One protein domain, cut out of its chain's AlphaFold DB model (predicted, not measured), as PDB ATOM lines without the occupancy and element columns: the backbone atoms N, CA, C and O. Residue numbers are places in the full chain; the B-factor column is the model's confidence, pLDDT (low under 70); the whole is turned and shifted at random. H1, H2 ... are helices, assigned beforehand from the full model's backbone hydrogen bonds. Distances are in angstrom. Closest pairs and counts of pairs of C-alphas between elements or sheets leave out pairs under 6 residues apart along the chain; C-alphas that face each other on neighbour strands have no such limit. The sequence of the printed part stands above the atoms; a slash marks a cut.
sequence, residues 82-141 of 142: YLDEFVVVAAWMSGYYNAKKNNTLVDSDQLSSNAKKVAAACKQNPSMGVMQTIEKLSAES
ATOM      1  N   TYR A  82     165.798  35.156 166.794       94.25
ATOM      2  CA  TYR A  82     165.239  34.816 165.488       94.25
ATOM      3  C   TYR A  82     165.440  35.964 164.485       94.25
ATOM      4  O   TYR A  82     165.750  37.096 164.852       94.25
ATOM      5  N   LEU A  83     165.279  35.683 163.187       92.44
ATOM      6  CA  LEU A  83     165.526  36.680 162.134       92.44
ATOM      7  C   LEU A  83     164.650  37.933 162.270       92.44
ATOM      8  O   LEU A  83     165.113  39.035 161.987       92.44
ATOM      9  N   ASP A  84     163.399  37.776 162.686       94.19
ATOM     10  CA  ASP A  84     162.467  38.872 162.936       94.19
ATOM     11  C   ASP A  84     162.903  39.732 164.129       94.19
ATOM     12  O   ASP A  84     162.975  40.955 164.000       94.19
ATOM     13  N   GLU A  85     163.288  39.113 165.246       92.31
ATOM     14  CA  GLU A  85     163.835  39.822 166.410       92.31
ATOM     15  C   GLU A  85     165.142  40.548 166.074       92.31
ATOM     16  O   GLU A  85     165.302  41.728 166.400       92.31
ATOM     17  N   PHE A  86     166.047  39.886 165.350       93.12
ATOM     18  CA  PHE A  86     167.289  40.489 164.872       93.12
ATOM     19  C   PHE A  86     167.016  41.740 164.029       93.12
ATOM     20  O   PHE A  86     167.647  42.781 164.235       93.12
ATOM     21  N   VAL A  87     166.061  41.663 163.094       93.44
ATOM     22  CA  VAL A  87     165.670  42.802 162.249       93.44
ATOM     23  C   VAL A  87     165.078  43.932 163.090       93.44
ATOM     24  O   VAL A  87     165.423  45.091 162.855       93.44
ATOM     25  N   VAL A  88     164.246  43.624 164.089       94.25
ATOM     26  CA  VAL A  88     163.687  44.631 165.007       94.25
ATOM     27  C   VAL A  88     164.794  45.333 165.789       94.25
ATOM     28  O   VAL A  88     164.824  46.565 165.811       94.25
ATOM     29  N   VAL A  89     165.735  44.588 166.377       94.88
ATOM     30  CA  VAL A  89     166.860  45.178 167.123       94.88
ATOM     31  C   VAL A  89     167.741  46.016 166.197       94.88
ATOM     32  O   VAL A  89     168.070  47.154 166.533       94.88
ATOM     33  N   ALA A  90     168.083  45.512 165.009       94.69
ATOM     34  CA  ALA A  90     168.903  46.242 164.044       94.69
ATOM     35  C   ALA A  90     168.235  47.550 163.579       94.69
ATOM     36  O   ALA A  90     168.882  48.602 163.543       94.69
ATOM     37  N   ALA A  91     166.937  47.505 163.264       94.81
ATOM     38  CA  ALA A  91     166.168  48.681 162.869       94.81
ATOM     39  C   ALA A  91     166.053  49.691 164.018       94.81
ATOM     40  O   ALA A  91     166.258  50.889 163.807       94.81
ATOM     41  N   TRP A  92     165.791  49.215 165.238       96.19
ATOM     42  CA  TRP A  92     165.702  50.063 166.422       96.19
ATOM     43  C   TRP A  92     167.036  50.761 166.717       96.19
ATOM     44  O   TRP A  92     167.061  51.979 166.896       96.19
ATOM     45  N   MET A  93     168.153  50.026 166.674       96.88
ATOM     46  CA  MET A  93     169.497  50.585 166.871       96.88
ATOM     47  C   MET A  93     169.824  51.630 165.802       96.88
ATOM     48  O   MET A  93     170.282  52.727 166.122       96.88
ATOM     49  N   SER A  94     169.534  51.329 164.534       95.75
ATOM     50  CA  SER A  94     169.701  52.292 163.442       95.75
ATOM     51  C   SER A  94     168.902  53.574 163.690       95.75
ATOM     52  O   SER A  94     169.463  54.669 163.620       95.75
ATOM     53  N   GLY A  95     167.618  53.455 164.034       96.19
ATOM     54  CA  GLY A  95     166.764  54.603 164.338       96.19
ATOM     55  C   GLY A  95     167.286  55.424 165.517       96.19
ATOM     56  O   GLY A  95     167.394  56.644 165.410       96.19
ATOM     57  N   TYR A  96     167.692  54.763 166.603       97.06
ATOM     58  CA  TYR A  96     168.239  55.404 167.801       97.06
ATOM     59  C   TYR A  96     169.469  56.271 167.486       97.06
ATOM     60  O   TYR A  96     169.518  57.447 167.858       97.06
ATOM     61  N   TYR A  97     170.450  55.737 166.748       96.00
ATOM     62  CA  TYR A  97     171.663  56.493 166.410       96.00
ATOM     63  C   TYR A  97     171.448  57.544 165.316       96.00
ATOM     64  O   TYR A  97     172.144  58.562 165.325       96.00
ATOM     65  N   ASN A  98     170.496  57.348 164.400       96.25
ATOM     66  CA  ASN A  98     170.113  58.388 163.441       96.25
ATOM     67  C   ASN A  98     169.399  59.554 164.138       96.25
ATOM     68  O   ASN A  98     169.767  60.706 163.913       96.25
ATOM     69  N   ALA A  99     168.489  59.271 165.075       96.75
ATOM     70  CA  ALA A  99     167.831  60.290 165.891       96.75
ATOM     71  C   ALA A  99     168.839  61.096 166.726       96.75
ATOM     72  O   ALA A  99     168.791  62.325 166.717       96.75
ATOM     73  N   LYS A 100     169.825  60.435 167.360       95.62
ATOM     74  CA  LYS A 100     170.929  61.118 168.075       95.62
ATOM     75  C   LYS A 100     171.723  62.084 167.186       95.62
ATOM     76  O   LYS A 100     172.308  63.033 167.697       95.62
ATOM     77  N   LYS A 101     171.756  61.842 165.874       95.12
ATOM     78  CA  LYS A 101     172.448  62.674 164.877       95.12
ATOM     79  C   LYS A 101     171.516  63.663 164.166       95.12
ATOM     80  O   LYS A 101     171.960  64.316 163.229       95.12
ATOM     81  N   ASN A 102     170.250  63.774 164.584       97.19
ATOM     82  CA  ASN A 102     169.206  64.528 163.880       97.19
ATOM     83  C   ASN A 102     169.088  64.145 162.389       97.19
ATOM     84  O   ASN A 102     168.764  64.981 161.549       97.19
ATOM     85  N   ASN A 103     169.364  62.879 162.054       95.62
ATOM     86  CA  ASN A 103     169.248  62.361 160.696       95.62
ATOM     87  C   ASN A 103     167.902  61.653 160.511       95.62
ATOM     88  O   ASN A 103     167.575  60.716 161.239       95.62
ATOM     89  N   THR A 104     167.141  62.083 159.510       96.12
ATOM     90  CA  THR A 104     165.838  61.507 159.147       96.12
ATOM     91  C   THR A 104     165.914  60.563 157.948       96.12
ATOM     92  O   THR A 104     164.918  59.924 157.612       96.12
ATOM     93  N   LEU A 105     167.079  60.454 157.300       96.19
ATOM     94  CA  LEU A 105     167.283  59.618 156.122       96.19
ATOM     95  C   LEU A 105     167.863  58.257 156.507       96.19
ATOM     96  O   LEU A 105     168.865  58.168 157.217       96.19
ATOM     97  N   VAL A 106     167.255  57.195 155.977       94.12
ATOM     98  CA  VAL A 106     167.756  55.824 156.099       94.12
ATOM     99  C   VAL A 106     168.372  55.404 154.772       94.12
ATOM    100  O   VAL A 106     167.669  55.195 153.785       94.12
ATOM    101  N   ASP A 107     169.691  55.244 154.766       93.94
ATOM    102  CA  ASP A 107     170.415  54.601 153.676       93.94
ATOM    103  C   ASP A 107     170.365  53.076 153.878       93.94
ATOM    104  O   ASP A 107     170.836  52.546 154.889       93.94
ATOM    105  N   SER A 108     169.741  52.369 152.933       93.31
ATOM    106  CA  SER A 108     169.504  50.921 153.041       93.31
ATOM    107  C   SER A 108     170.791  50.098 152.916       93.31
ATOM    108  O   SER A 108     170.930  49.065 153.582       93.31
ATOM    109  N   ASP A 109     171.753  50.567 152.121       94.06
ATOM    110  CA  ASP A 109     173.032  49.887 151.921       94.06
ATOM    111  C   ASP A 109     173.927  50.055 153.150       94.06
ATOM    112  O   ASP A 109     174.504  49.081 153.654       94.06
ATOM    113  N   GLN A 110     173.983  51.267 153.707       93.19
ATOM    114  CA  GLN A 110     174.670  51.531 154.968       93.19
ATOM    115  C   GLN A 110     174.023  50.781 156.125       93.19
ATOM    116  O   GLN A 110     174.746  50.229 156.954       93.19
ATOM    117  N   LEU A 111     172.690  50.701 156.180       93.31
ATOM    118  CA  LEU A 111     171.995  49.917 157.199       93.31
ATOM    119  C   LEU A 111     172.435  48.447 157.162       93.31
ATOM    120  O   LEU A 111     172.843  47.903 158.190       93.31
ATOM    121  N   SER A 112     172.419  47.826 155.978       93.06
ATOM    122  CA  SER A 112     172.861  46.436 155.802       93.06
ATOM    123  C   SER A 112     174.338  46.250 156.166       93.06
ATOM    124  O   SER A 112     174.698  45.316 156.887       93.06
ATOM    125  N   SER A 113     175.204  47.155 155.704       95.06
ATOM    126  CA  SER A 113     176.646  47.114 155.971       95.06
ATOM    127  C   SER A 113     176.961  47.267 157.463       95.06
ATOM    128  O   SER A 113     177.718  46.474 158.028       95.06
ATOM    129  N   ASN A 114     176.321  48.225 158.134       94.75
ATOM    130  CA  ASN A 114     176.492  48.459 159.566       94.75
ATOM    131  C   ASN A 114     175.979  47.274 160.388       94.75
ATOM    132  O   ASN A 114     176.688  46.817 161.282       94.75
ATOM    133  N   ALA A 115     174.814  46.714 160.047       93.69
ATOM    134  CA  ALA A 115     174.292  45.522 160.717       93.69
ATOM    135  C   ALA A 115     175.267  44.335 160.611       93.69
ATOM    136  O   ALA A 115     175.524  43.658 161.606       93.69
ATOM    137  N   LYS A 116     175.884  44.121 159.437       93.75
ATOM    138  CA  LYS A 116     176.916  43.085 159.248       93.75
ATOM    139  C   LYS A 116     178.160  43.339 160.101       93.75
ATOM    140  O   LYS A 116     178.658  42.404 160.725       93.75
ATOM    141  N   LYS A 117     178.651  44.583 160.155       95.19
ATOM    142  CA  LYS A 117     179.811  44.960 160.987       95.19
ATOM    143  C   LYS A 117     179.535  44.737 162.473       95.19
ATOM    144  O   LYS A 117     180.349  44.118 163.151       95.19
ATOM    145  N   VAL A 118     178.374  45.176 162.954       95.81
ATOM    146  CA  VAL A 118     177.948  44.979 164.347       95.81
ATOM    147  C   VAL A 118     177.813  43.493 164.658       95.81
ATOM    148  O   VAL A 118     178.371  43.039 165.649       95.81
ATOM    149  N   ALA A 119     177.168  42.707 163.791       93.50
ATOM    150  CA  ALA A 119     177.055  41.261 163.977       93.50
ATOM    151  C   ALA A 119     178.431  40.571 164.023       93.50
ATOM    152  O   ALA A 119     178.656  39.690 164.852       93.50
ATOM    153  N   ALA A 120     179.373  40.981 163.167       95.06
ATOM    154  CA  ALA A 120     180.736  40.455 163.173       95.06
ATOM    155  C   ALA A 120     181.509  40.832 164.448       95.06
ATOM    156  O   ALA A 120     182.199  39.985 165.012       95.06
ATOM    157  N   ALA A 121     181.372  42.070 164.930       95.56
ATOM    158  CA  ALA A 121     181.983  42.516 166.181       95.56
ATOM    159  C   ALA A 121     181.359  41.819 167.401       95.56
ATOM    160  O   ALA A 121     182.075  41.379 168.298       95.56
ATOM    161  N   CYS A 122     180.040  41.623 167.393       96.19
ATOM    162  CA  CYS A 122     179.320  40.914 168.445       96.19
ATOM    163  C   CYS A 122     179.789  39.467 168.621       96.19
ATOM    164  O   CYS A 122     179.863  38.981 169.747       96.19
ATOM    165  N   LYS A 123     180.175  38.786 167.533       94.75
ATOM    166  CA  LYS A 123     180.751  37.432 167.610       94.75
ATOM    167  C   LYS A 123     182.063  37.378 168.395       94.75
ATOM    168  O   LYS A 123     182.389  36.326 168.930       94.75
ATOM    169  N   GLN A 124     182.814  38.478 168.453       95.56
ATOM    170  CA  GLN A 124     184.099  38.523 169.153       95.56
ATOM    171  C   GLN A 124     183.920  38.683 170.666       95.56
ATOM    172  O   GLN A 124     184.720  38.151 171.425       95.56
ATOM    173  N   ASN A 125     182.870  39.387 171.103       95.56
ATOM    174  CA  ASN A 125     182.594  39.665 172.513       95.56
ATOM    175  C   ASN A 125     181.099  39.467 172.827       95.56
ATOM    176  O   ASN A 125     180.358  40.448 172.922       95.56
ATOM    177  N   PRO A 126     180.634  38.219 173.019       95.69
ATOM    178  CA  PRO A 126     179.212  37.921 173.208       95.69
ATOM    179  C   PRO A 126     178.610  38.572 174.466       95.69
ATOM    180  O   PRO A 126     177.436  38.925 174.468       95.69
ATOM    181  N   SER A 127     179.404  38.795 175.515       96.25
ATOM    182  CA  SER A 127     178.944  39.445 176.752       96.25
ATOM    183  C   SER A 127     178.784  40.967 176.634       96.25
ATOM    184  O   SER A 127     178.260  41.595 177.550       96.25
ATOM    185  N   MET A 128     179.271  41.580 175.550       96.56
ATOM    186  CA  MET A 128     179.202  43.028 175.350       96.56
ATOM    187  C   MET A 128     177.788  43.454 174.946       96.56
ATOM    188  O   MET A 128     177.094  42.736 174.224       96.56
ATOM    189  N   GLY A 129     177.363  44.640 175.383       97.75
ATOM    190  CA  GLY A 129     176.107  45.236 174.928       97.75
ATOM    191  C   GLY A 129     176.162  45.611 173.444       97.75
ATOM    192  O   GLY A 129     177.194  46.070 172.942       97.75
ATOM    193  N   VAL A 130     175.041  45.475 172.734       97.38
ATOM    194  CA  VAL A 130     174.950  45.841 171.309       97.38
ATOM    195  C   VAL A 130     175.219  47.338 171.112       97.38
ATOM    196  O   VAL A 130     176.019  47.703 170.251       97.38
ATOM    197  N   MET A 131     174.639  48.209 171.949       97.44
ATOM    198  CA  MET A 131     174.916  49.656 171.911       97.44
ATOM    199  C   MET A 131     176.396  49.973 172.138       97.44
ATOM    200  O   MET A 131     176.989  50.737 171.383       97.44
ATOM    201  N   GLN A 132     177.009  49.343 173.142       97.62
ATOM    202  CA  GLN A 132     178.427  49.540 173.446       97.62
ATOM    203  C   GLN A 132     179.310  49.121 172.264       97.62
ATOM    204  O   GLN A 132     180.276  49.805 171.924       97.62
ATOM    205  N   THR A 133     178.950  48.021 171.601       97.38
ATOM    206  CA  THR A 133     179.631  47.542 170.394       97.38
ATOM    207  C   THR A 133     179.523  48.563 169.259       97.38
ATOM    208  O   THR A 133     180.525  48.875 168.619       97.38
ATOM    209  N   ILE A 134     178.331  49.128 169.030       97.00
ATOM    210  CA  ILE A 134     178.113  50.164 168.006       97.00
ATOM    211  C   ILE A 134     178.935  51.418 168.309       97.00
ATOM    212  O   ILE A 134     179.579  51.963 167.412       97.00
ATOM    213  N   GLU A 135     178.940  51.871 169.561       95.62
ATOM    214  CA  GLU A 135     179.687  53.060 169.975       95.62
ATOM    215  C   GLU A 135     181.187  52.875 169.775       95.62
ATOM    216  O   GLU A 135     181.830  53.750 169.187       95.62
ATOM    217  N   LYS A 136     181.724  51.707 170.144       95.75
ATOM    218  CA  LYS A 136     183.123  51.357 169.884       95.75
ATOM    219  C   LYS A 136     183.452  51.411 168.387       95.75
ATOM    220  O   LYS A 136     184.367  52.132 168.002       95.75
ATOM    221  N   LEU A 137     182.656  50.745 167.545       94.44
ATOM    222  CA  LEU A 137     182.857  50.748 166.088       94.44
ATOM    223  C   LEU A 137     182.770  52.158 165.486       94.44
ATOM    224  O   LEU A 137     183.479  52.490 164.534       94.44
ATOM    225  N   SER A 138     181.889  53.000 166.033       90.50
ATOM    226  CA  SER A 138     181.730  54.382 165.581       90.50
ATOM    227  C   SER A 138     182.908  55.276 165.970       90.50
ATOM    228  O   SER A 138     183.235  56.194 165.221       90.50
ATOM    229  N   ALA A 139     183.562  54.995 167.101       91.38
ATOM    230  CA  ALA A 139     184.760  55.702 167.541       91.38
ATOM    231  C   ALA A 139     185.998  55.302 166.721       91.38
ATOM    232  O   ALA A 139     186.832  56.152 166.439       91.38
ATOM    233  N   GLU A 140     186.087  54.039 166.297       84.50
ATOM    234  CA  GLU A 140     187.179  53.512 165.456       84.50
ATOM    235  C   GLU A 140     187.106  53.986 163.992       84.50
ATOM    236  O   GLU A 140     188.076  53.865 163.252       84.50
ATOM    237  N   SER A 141     185.956  54.510 163.556       76.12
ATOM    238  CA  SER A 141     185.728  54.975 162.176       76.12
ATOM    239  C   SER A 141     186.023  56.470 161.970       76.12
ATOM    240  O   SER A 141     185.660  57.017 160.927       76.12
TER     241      SER A 141
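What this domain is: This is residues 82 to 141 of the 142 residues of an uncharacterized protein of Bradyrhizobiaceae bacterium (UniProt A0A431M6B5). Three helices stand at wide angles to one another, with no two side by side: H1 and H2 cross near their middles as a loose X, and H3 sits in the angle between them. H3 packs on residues 118 to 122 of H2, and its first turn comes near the middle of H1. The printed part has 60 residues, with three named helices in the order H1, H2, H3 and no named strand, and its class is all helix. It is compact, with a radius of gyration of the C-alphas of 11.3 A, and the C-alphas span 31 by 28 by 17 A.

How they stand to each other: Begin with the longest helix, H1, residues 83 to 100. Look next at H2, residues 108 to 124: it is close to H1 but not clearly touching, and the closest C-alphas of the two are those of Ala 90 and Ala 115, 6.4 A apart. The lines of H1 and H2 stand at 71 degrees, about perpendicular, but only just. Now turn to H3, residues 130 to 140, which touches H2 with 7 pairs of C-alphas within 8 A. Their closest C-alphas are those of Val 118 and Ile 134, 6.3 A apart, and H2 touches H3 with residues 118 to 122 alone. The lines of H2 and H3 stand at 76 degrees, about perpendicular. H3 is close to H1 but not clearly touching; their closest C-alphas, those of Met 93 and Met 131, are 7.5 A apart. H1 and H3 run the same way at a steep tilt of 52 degrees. In the backbones of H1 and H3 every O i to N i+4 pair is within hydrogen-bond range, while in H2 12 of 13 are.

Where its parts are: Find C-alpha 83 at (165.526, 36.680, 162.134); from there H1 runs 25.7 A from first to last C-alpha, to C-alpha 100 at (170.929, 61.118, 168.075). H2 begins at C-alpha 108, at (169.504, 50.921, 153.041), and measures 25.0 A to C-alpha 124. H3 runs from C-alpha 130 to C-alpha 140 at (187.179, 53.512, 165.456), a length of 15.6 A.

The domain as a whole: The two C-alphas farthest apart are those of Leu 105 and Ser 127, 31.1 A. The C-alphas of the first and last printed residues, Tyr 82 and Ser 141, are 28.9 A apart. The printed part has no cut. The link from H1 to H2 is short, with 7 residues, and the link from H2 to H3 is tight, with 5 residues. In this predicted model the mean pLDDT of the printed part is 94.6, and no printed residue is under 70.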